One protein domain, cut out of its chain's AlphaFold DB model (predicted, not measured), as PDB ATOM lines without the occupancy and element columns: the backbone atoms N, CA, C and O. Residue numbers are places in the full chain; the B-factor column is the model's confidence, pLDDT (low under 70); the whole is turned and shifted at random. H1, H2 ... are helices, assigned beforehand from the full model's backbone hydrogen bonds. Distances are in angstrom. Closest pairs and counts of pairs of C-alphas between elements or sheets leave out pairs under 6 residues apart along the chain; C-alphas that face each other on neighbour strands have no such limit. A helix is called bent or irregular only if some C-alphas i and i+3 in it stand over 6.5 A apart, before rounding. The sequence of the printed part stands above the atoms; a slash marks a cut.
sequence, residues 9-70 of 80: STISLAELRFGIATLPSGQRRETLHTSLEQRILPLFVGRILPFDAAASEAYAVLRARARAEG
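This is residues 9 to 70 of the 80 residues of the protein "Toxin FitB" of mine drainage metagenome (UniProt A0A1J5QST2). A helical hairpin of H1 and H2, closed at its link and looser toward its other end, is followed by a third helix, H3, that touches neither of them. H3 is set off on the far side of H1 from H2, and its part from residue 60 on sticks out with the last printed residues. The printed part has 62 residues with three named helices, in the order H1, H2, H3, and no named strand; the class is all helix. The whole is loose, with a radius of gyration of the C-alphas of 15.2 A, and spans 42 by 29 by 17 A.

H1, residues 10 to 21, and H2, residues 27 to 44, form a helical hairpin over a tight link of 5 residues. They touch, with residues 17 to 21 and 29 to 33 alone; the closest C-alphas are those of Ile 20 and Arg 29, 5.9 A apart. They run opposite ways at a shallow tilt of 17 degrees. H3, residues 53 to 68, is apart from both. Every O i to N i+4 pair is within hydrogen-bond range in H1 and H3, and 10 of 14 in H2.

H1 begins at C-alpha 10 (278.346, 585.220, 411.889) and is 16.2 A long. H2, the longest helix, measures 25.1 A; it is neither bent nor irregular, but only just: C-alphas 38 and 41 are 6.5 A apart. H3 measures 22.8 A and ends at C-alpha 68 (291.509, 571.549, 428.403).

The C-alphas farthest apart are those of Gln 27 and Ala 68, at 42.7 A. Residues 60 to 70, of which 60 to 68 belong to H3, stand free. The printed part has no cut, and the link from H2 to H3 is short, with 8 residues. The mean pLDDT of the printed part is 82.6; residues 49 and 70 are under 70.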
ATOM      1  N   SER A   9     278.146 580.496 410.708       78.31
ATOM      2  CA  SER A   9     278.094 581.385 411.877       78.31
ATOM      3  C   SER A   9     278.476 582.813 411.472       78.31
ATOM      4  O   SER A   9     279.320 583.009 410.589       78.31
ATOM      5  N   THR A  10     277.916 583.831 412.133       77.62
ATOM      6  CA  THR A  10     278.346 585.220 411.889       77.62
ATOM      7  C   THR A  10     279.813 585.461 412.243       77.62
ATOM      8  O   THR A  10     280.410 586.373 411.679       77.62
ATOM      9  N   ILE A  11     280.417 584.642 413.117       76.88
ATOM     10  CA  ILE A  11     281.857 584.701 413.409       76.88
ATOM     11  C   ILE A  11     282.666 584.271 412.186       76.88
ATOM     12  O   ILE A  11     283.517 585.024 411.726       76.88
ATOM     13  N   SER A  12     282.358 583.109 411.607       80.19
ATOM     14  CA  SER A  12     283.043 582.615 410.404       80.19
ATOM     15  C   SER A  12     282.894 583.598 409.238       80.19
ATOM     16  O   SER A  12     283.839 583.843 408.491       80.19
ATOM     17  N   LEU A  13     281.717 584.218 409.099       82.44
ATOM     18  CA  LEU A  13     281.506 585.272 408.111       82.44
ATOM     19  C   LEU A  13     282.360 586.522 408.391       82.44
ATOM     20  O   LEU A  13     282.929 587.097 407.461       82.44
ATOM     21  N   ALA A  14     282.463 586.947 409.651       76.31
ATOM     22  CA  ALA A  14     283.301 588.078 410.034       76.31
ATOM     23  C   ALA A  14     284.785 587.815 409.726       76.31
ATOM     24  O   ALA A  14     285.455 588.695 409.190       76.31
ATOM     25  N   GLU A  15     285.279 586.602 409.979       83.75
ATOM     26  CA  GLU A  15     286.654 586.209 409.657       83.75
ATOM     27  C   GLU A  15     286.929 586.208 408.148       83.75
ATOM     28  O   GLU A  15     287.954 586.736 407.712       83.75
ATOM     29  N   LEU A  16     285.999 585.701 407.329       87.00
ATOM     30  CA  LEU A  16     286.120 585.755 405.866       87.00
ATOM     31  C   LEU A  16     286.189 587.198 405.355       87.00
ATOM     32  O   LEU A  16     287.048 587.533 404.537       87.00
ATOM     33  N   ARG A  17     285.311 588.072 405.859       88.50
ATOM     34  CA  ARG A  17     285.317 589.500 405.508       88.50
ATOM     35  C   ARG A  17     286.604 590.188 405.956       88.50
ATOM     36  O   ARG A  17     287.170 590.960 405.184       88.50
ATOM     37  N   PHE A  18     287.093 589.875 407.155       80.00
ATOM     38  CA  PHE A  18     288.367 590.381 407.660       80.00
ATOM     39  C   PHE A  18     289.534 589.961 406.759       80.00
ATOM     40  O   PHE A  18     290.291 590.819 406.313       80.00
ATOM     41  N   GLY A  19     289.643 588.675 406.415       86.75
ATOM     42  CA  GLY A  19     290.701 588.167 405.538       86.75
ATOM     43  C   GLY A  19     290.695 588.793 404.139       86.75
ATOM     44  O   GLY A  19     291.752 589.006 403.554       86.75
ATOM     45  N   ILE A  20     289.522 589.138 403.601       91.69
ATOM     46  CA  ILE A  20     289.426 589.889 402.339       91.69
ATOM     47  C   ILE A  20     289.875 591.342 402.539       91.69
ATOM     48  O   ILE A  20     290.627 591.867 401.720       91.69
ATOM     49  N   ALA A  21     289.440 591.996 403.617       87.31
ATOM     50  CA  ALA A  21     289.750 593.396 403.893       87.31
ATOM     51  C   ALA A  21     291.246 593.658 404.146       87.31
ATOM     52  O   ALA A  21     291.725 594.747 403.828       87.31
ATOM     53  N   THR A  22     291.992 592.677 404.668       93.12
ATOM     54  CA  THR A  22     293.444 592.789 404.899       93.12
ATOM     55  C   THR A  22     294.286 592.681 403.627       93.12
ATOM     56  O   THR A  22     295.478 592.993 403.659       93.12
ATOM     57  N   LEU A  23     293.704 592.278 402.492       87.62
ATOM     58  CA  LEU A  23     294.421 592.264 401.219       87.62
ATOM     59  C   LEU A  23     294.742 593.694 400.750       87.62
ATOM     60  O   LEU A  23     293.912 594.599 400.904       87.62
ATOM     61  N   PRO A  24     295.897 593.902 400.085       94.19
ATOM     62  CA  PRO A  24     296.176 595.154 399.395       94.19
ATOM     63  C   PRO A  24     295.039 595.527 398.441       94.19
ATOM     64  O   PRO A  24     294.415 594.660 397.819       94.19
ATOM     65  N   SER A  25     294.777 596.825 398.299       91.56
ATOM     66  CA  SER A  25     293.804 597.315 397.326       91.56
ATOM     67  C   SER A  25     294.177 596.852 395.919       91.56
ATOM     68  O   SER A  25     295.296 597.085 395.464       91.56
ATOM     69  N   GLY A  26     293.237 596.214 395.225       95.56
ATOM     70  CA  GLY A  26     293.440 595.743 393.863       95.56
ATOM     71  C   GLY A  26     292.438 594.672 393.455       95.56
ATOM     72  O   GLY A  26     291.559 594.282 394.227       95.56
ATOM     73  N   GLN A  27     292.612 594.165 392.235       96.38
ATOM     74  CA  GLN A  27     291.678 593.244 391.586       96.38
ATOM     75  C   GLN A  27     291.347 592.014 392.439       96.38
ATOM     76  O   GLN A  27     290.196 591.601 392.516       96.38
ATOM     77  N   ARG A  28     292.347 591.436 393.117       94.88
ATOM     78  CA  ARG A  28     292.160 590.234 393.943       94.88
ATOM     79  C   ARG A  28     291.185 590.472 395.096       94.88
ATOM     80  O   ARG A  28     290.327 589.628 395.338       94.88
ATOM     81  N   ARG A  29     291.316 591.606 395.792       94.06
ATOM     82  CA  ARG A  29     290.422 591.976 396.893       94.06
ATOM     83  C   ARG A  29     288.992 592.148 396.389       94.06
ATOM     84  O   ARG A  29     288.075 591.574 396.963       94.06
ATOM     85  N   GLU A  30     288.832 592.873 395.284       95.69
ATOM     86  CA  GLU A  30     287.524 593.174 394.697       95.69
ATOM     87  C   GLU A  30     286.796 591.912 394.218       95.69
ATOM     88  O   GLU A  30     285.620 591.703 394.520       95.69
ATOM     89  N   THR A  31     287.515 591.019 393.531       97.12
ATOM     90  CA  THR A  31     286.958 589.755 393.040       97.12
ATOM     91  C   THR A  31     286.510 588.854 394.190       97.12
ATOM     92  O   THR A  31     285.432 588.259 394.123       97.12
ATOM     93  N   LEU A  32     287.309 588.747 395.257       94.88
ATOM     94  CA  LEU A  32     286.962 587.921 396.416       94.88
ATOM     95  C   LEU A  32     285.790 588.507 397.201       94.88
ATOM     96  O   LEU A  32     284.877 587.763 397.553       94.88
ATOM     97  N   HIS A  33     285.780 589.825 397.416       94.88
ATOM     98  CA  HIS A  33     284.667 590.527 398.049       94.88
ATOM     99  C   HIS A  33     283.362 590.300 397.277       94.88
ATOM    100  O   HIS A  33     282.380 589.810 397.832       94.88
ATOM    101  N   THR A  34     283.380 590.560 395.968       95.62
ATOM    102  CA  THR A  34     282.219 590.372 395.091       95.62
ATOM    103  C   THR A  34     281.738 588.923 395.101       95.62
ATOM    104  O   THR A  34     280.545 588.666 395.245       95.62
ATOM    105  N   SER A  35     282.647 587.947 395.003       94.88
ATOM    106  CA  SER A  35     282.257 586.536 395.038       94.88
ATOM    107  C   SER A  35     281.668 586.128 396.392       94.88
ATOM    108  O   SER A  35     280.719 585.345 396.418       94.88
ATOM    109  N   LEU A  36     282.196 586.637 397.510       92.06
ATOM    110  CA  LEU A  36     281.649 586.354 398.836       92.06
ATOM    111  C   LEU A  36     280.224 586.906 398.963       92.06
ATOM    112  O   LEU A  36     279.300 586.145 399.244       92.06
ATOM    113  N   GLU A  37     280.041 588.199 398.699       91.88
ATOM    114  CA  GLU A  37     278.768 588.890 398.932       91.88
ATOM    115  C   GLU A  37     277.685 588.499 397.917       91.88
ATOM    116  O   GLU A  37     276.523 588.356 398.286       91.88
ATOM    117  N   GLN A  38     278.044 588.283 396.647       93.12
ATOM    118  CA  GLN A  38     277.058 588.067 395.579       93.12
ATOM    119  C   GLN A  38     276.858 586.604 395.186       93.12
ATOM    120  O   GLN A  38     275.862 586.286 394.540       93.12
ATOM    121  N   ARG A  39     277.787 585.700 395.525       89.88
ATOM    122  CA  ARG A  39     277.693 584.287 395.115       89.88
ATOM    123  C   ARG A  39     277.609 583.334 396.291       89.88
ATOM    124  O   ARG A  39     276.846 582.381 396.218       89.88
ATOM    125  N   ILE A  40     278.376 583.572 397.356       88.12
ATOM    126  CA  ILE A  40     278.429 582.658 398.502       88.12
ATOM    127  C   ILE A  40     277.327 582.988 399.504       88.12
ATOM    128  O   ILE A  40     276.515 582.120 399.808       88.12
ATOM    129  N   LEU A  41     277.251 584.229 399.992       86.00
ATOM    130  CA  LEU A  41     276.267 584.614 401.008       86.00
ATOM    131  C   LEU A  41     274.807 584.347 400.624       86.00
ATOM    132  O   LEU A  41     274.069 583.860 401.486       86.00
ATOM    133  N   PRO A  42     274.375 584.553 399.364       89.44
ATOM    134  CA  PRO A  42     273.021 584.210 398.945       89.44
ATOM    135  C   PRO A  42     272.668 582.731 399.146       89.44
ATOM    136  O   PRO A  42     271.513 582.407 399.413       89.44
ATOM    137  N   LEU A  43     273.653 581.824 399.101       85.19
ATOM    138  CA  LEU A  43     273.435 580.397 399.359       85.19
ATOM    139  C   LEU A  43     273.087 580.128 400.826       85.19
ATOM    140  O   LEU A  43     272.458 579.115 401.122       85.19
ATOM    141  N   PHE A  44     273.457 581.020 401.745       79.81
ATOM    142  CA  PHE A  44     273.229 580.874 403.184       79.81
ATOM    143  C   PHE A  44     272.088 581.752 403.708       79.81
ATOM    144  O   PHE A  44     271.894 581.827 404.920       79.81
ATOM    145  N   VAL A  45     271.297 582.387 402.838       76.75
ATOM    146  CA  VAL A  45     270.126 583.176 403.258       76.75
ATOM    147  C   VAL A  45     269.203 582.323 404.137       76.75
ATOM    148  O   VAL A  45     268.918 581.167 403.828       76.75
ATOM    149  N   GLY A  46     268.799 582.871 405.289       75.00
ATOM    150  CA  GLY A  46     268.009 582.161 406.307       75.00
ATOM    151  C   GLY A  46     268.773 581.095 407.108       75.00
ATOM    152  O   GLY A  46     268.188 580.452 407.972       75.00
ATOM    153  N   ARG A  47     270.070 580.898 406.837       75.69
ATOM    154  CA  ARG A  47     270.965 579.925 407.496       75.69
ATOM    155  C   ARG A  47     272.242 580.558 408.059       75.69
ATOM    156  O   ARG A  47     273.128 579.838 408.524       75.69
ATOM    157  N   ILE A  48     272.340 581.887 408.010       72.94
ATOM    158  CA  ILE A  48     273.341 582.651 408.756       72.94
ATOM    159  C   ILE A  48     272.814 582.776 410.181       72.94
ATOM    160  O   ILE A  48     271.837 583.485 410.424       72.94
ATOM    161  N   LEU A  49     273.429 582.045 411.107       69.25
ATOM    162  CA  LEU A  49     273.011 582.047 412.505       69.25
ATOM    163  C   LEU A  49     273.651 583.243 413.218       69.25
ATOM    164  O   LEU A  49     274.887 583.331 413.216       69.25
ATOM    165  N   PRO A  50     272.858 584.160 413.809       72.69
ATOM    166  CA  PRO A  50     273.404 585.264 414.582       72.69
ATOM    167  C   PRO A  50     274.202 584.716 415.766       72.69
ATOM    168  O   PRO A  50     273.775 583.785 416.444       72.69
ATOM    169  N   PHE A  51     275.370 585.299 416.020       70.44
ATOM    170  CA  PHE A  51     276.092 585.055 417.260       70.44
ATOM    171  C   PHE A  51     275.458 585.898 418.369       70.44
ATOM    172  O   PHE A  51     275.839 587.046 418.595       70.44
ATOM    173  N   ASP A  52     274.429 585.342 418.993       76.50
ATOM    174  CA  ASP A  52     273.704 585.940 420.107       76.50
ATOM    175  C   ASP A  52     274.253 585.474 421.470       76.50
ATOM    176  O   ASP A  52     275.267 584.774 421.561       76.50
ATOM    177  N   ALA A  53     273.597 585.886 422.559       72.06
ATOM    178  CA  ALA A  53     274.017 585.537 423.915       72.06
ATOM    179  C   ALA A  53     274.074 584.013 424.140       72.06
ATOM    180  O   ALA A  53     275.037 583.521 424.729       72.06
ATOM    181  N   ALA A  54     273.104 583.260 423.614       73.81
ATOM    182  CA  ALA A  54     273.060 581.805 423.748       73.81
ATOM    183  C   ALA A  54     274.191 581.127 422.954       73.81
ATOM    184  O   ALA A  54     274.859 580.221 423.459       73.81
ATOM    185  N   ALA A  55     274.472 581.605 421.736       74.38
ATOM    186  CA  ALA A  55     275.619 581.154 420.952       74.38
ATOM    187  C   ALA A  55     276.949 581.461 421.660       74.38
ATOM    188  O   ALA A  55     277.871 580.642 421.624       74.38
ATOM    189  N   SER A  56     277.040 582.605 422.348       72.81
ATOM    190  CA  SER A  56     278.234 582.999 423.101       72.81
ATOM    191  C   SER A  56     278.531 582.081 424.286       72.81
ATOM    192  O   SER A  56     279.685 581.703 424.500       72.81
ATOM    193  N   GLU A  57     277.492 581.650 425.001       75.50
ATOM    194  CA  GLU A  57     277.609 580.727 426.125       75.50
ATOM    195  C   GLU A  57     278.059 579.338 425.651       75.50
ATOM    196  O   GLU A  57     279.042 578.784 426.154       75.50
ATOM    197  N   ALA A  58     277.415 578.812 424.603       73.44
ATOM    198  CA  ALA A  58     277.794 577.538 423.998       73.44
ATOM    199  C   ALA A  58     279.240 577.567 423.464       73.44
ATOM    200  O   ALA A  58     280.010 576.626 423.678       73.44
ATOM    201  N   TYR A  59     279.635 578.668 422.818       72.06
ATOM    202  CA  TYR A  59     280.997 578.880 422.333       72.06
ATOM    203  C   TYR A  59     282.027 578.886 423.469       72.06
ATOM    204  O   TYR A  59     283.062 578.227 423.350       72.06
ATOM    205  N   ALA A  60     281.747 579.573 424.582       75.06
ATOM    206  CA  ALA A  60     282.640 579.617 425.739       75.06
ATOM    207  C   ALA A  60     282.878 578.217 426.328       75.06
ATOM    208  O   ALA A  60     284.025 577.832 426.571       75.06
ATOM    209  N   VAL A  61     281.813 577.423 426.479       79.19
ATOM    210  CA  VAL A  61     281.887 576.035 426.962       79.19
ATOM    211  C   VAL A  61     282.714 575.160 426.016       79.19
ATOM    212  O   VAL A  61     283.597 574.424 426.463       79.19
ATOM    213  N   LEU A  62     282.472 575.250 424.704       74.69
ATOM    214  CA  LEU A  62     283.204 574.475 423.697       74.69
ATOM    215  C   LEU A  62     284.690 574.853 423.645       74.69
ATOM    216  O   LEU A  62     285.549 573.969 423.643       74.69
ATOM    217  N   ARG A  63     285.015 576.150 423.669       72.31
ATOM    218  CA  ARG A  63     286.402 576.646 423.695       72.31
ATOM    219  C   ARG A  63     287.142 576.235 424.962       72.31
ATOM    220  O   ARG A  63     288.308 575.854 424.872       72.31
ATOM    221  N   ALA A  64     286.487 576.286 426.121       76.50
ATOM    222  CA  ALA A  64     287.078 575.848 427.381       76.50
ATOM    223  C   ALA A  64     287.425 574.350 427.350       76.50
ATOM    224  O   ALA A  64     288.532 573.970 427.731       76.50
ATOM    225  N   ARG A  65     286.525 573.513 426.816       76.25
ATOM    226  CA  ARG A  65     286.764 572.071 426.632       76.25
ATOM    227  C   ARG A  65     287.905 571.794 425.656       76.25
ATOM    228  O   ARG A  65     288.837 571.078 426.005       76.25
ATOM    229  N   ALA A  66     287.891 572.423 424.481       71.31
ATOM    230  CA  ALA A  66     288.960 572.272 423.493       71.31
ATOM    231  C   ALA A  66     290.332 572.673 424.063       71.31
ATOM    232  O   ALA A  66     291.332 572.004 423.808       71.31
ATOM    233  N   ARG A  67     290.379 573.729 424.889       70.81
ATOM    234  CA  ARG A  67     291.601 574.148 425.587       70.81
ATOM    235  C   ARG A  67     292.081 573.117 426.604       70.81
ATOM    236  O   ARG A  67     293.272 572.825 426.631       70.81
ATOM    237  N   ALA A  68     291.178 572.576 427.417       77.88
ATOM    238  CA  ALA A  68     291.509 571.549 428.403       77.88
ATOM    239  C   ALA A  68     292.038 570.259 427.749       77.88
ATOM    240  O   ALA A  68     292.913 569.603 428.301       77.88
ATOM    241  N   GLU A  69     291.563 569.934 426.545       81.19
ATOM    242  CA  GLU A  69     292.005 568.773 425.763       81.19
ATOM    243  C   GLU A  69     293.306 569.005 424.967       81.19
ATOM    244  O   GLU A  69     293.697 568.152 424.174       81.19
ATOM    245  N   GLY A  70     293.967 570.160 425.115       67.81
ATOM    246  CA  GLY A  70     295.168 570.500 424.337       67.81
ATOM    247  C   GLY A  70     294.893 570.775 422.852       67.81
ATOM    248  O   GLY A  70     295.823 570.970 422.077       67.81
TER     249      GLY A  70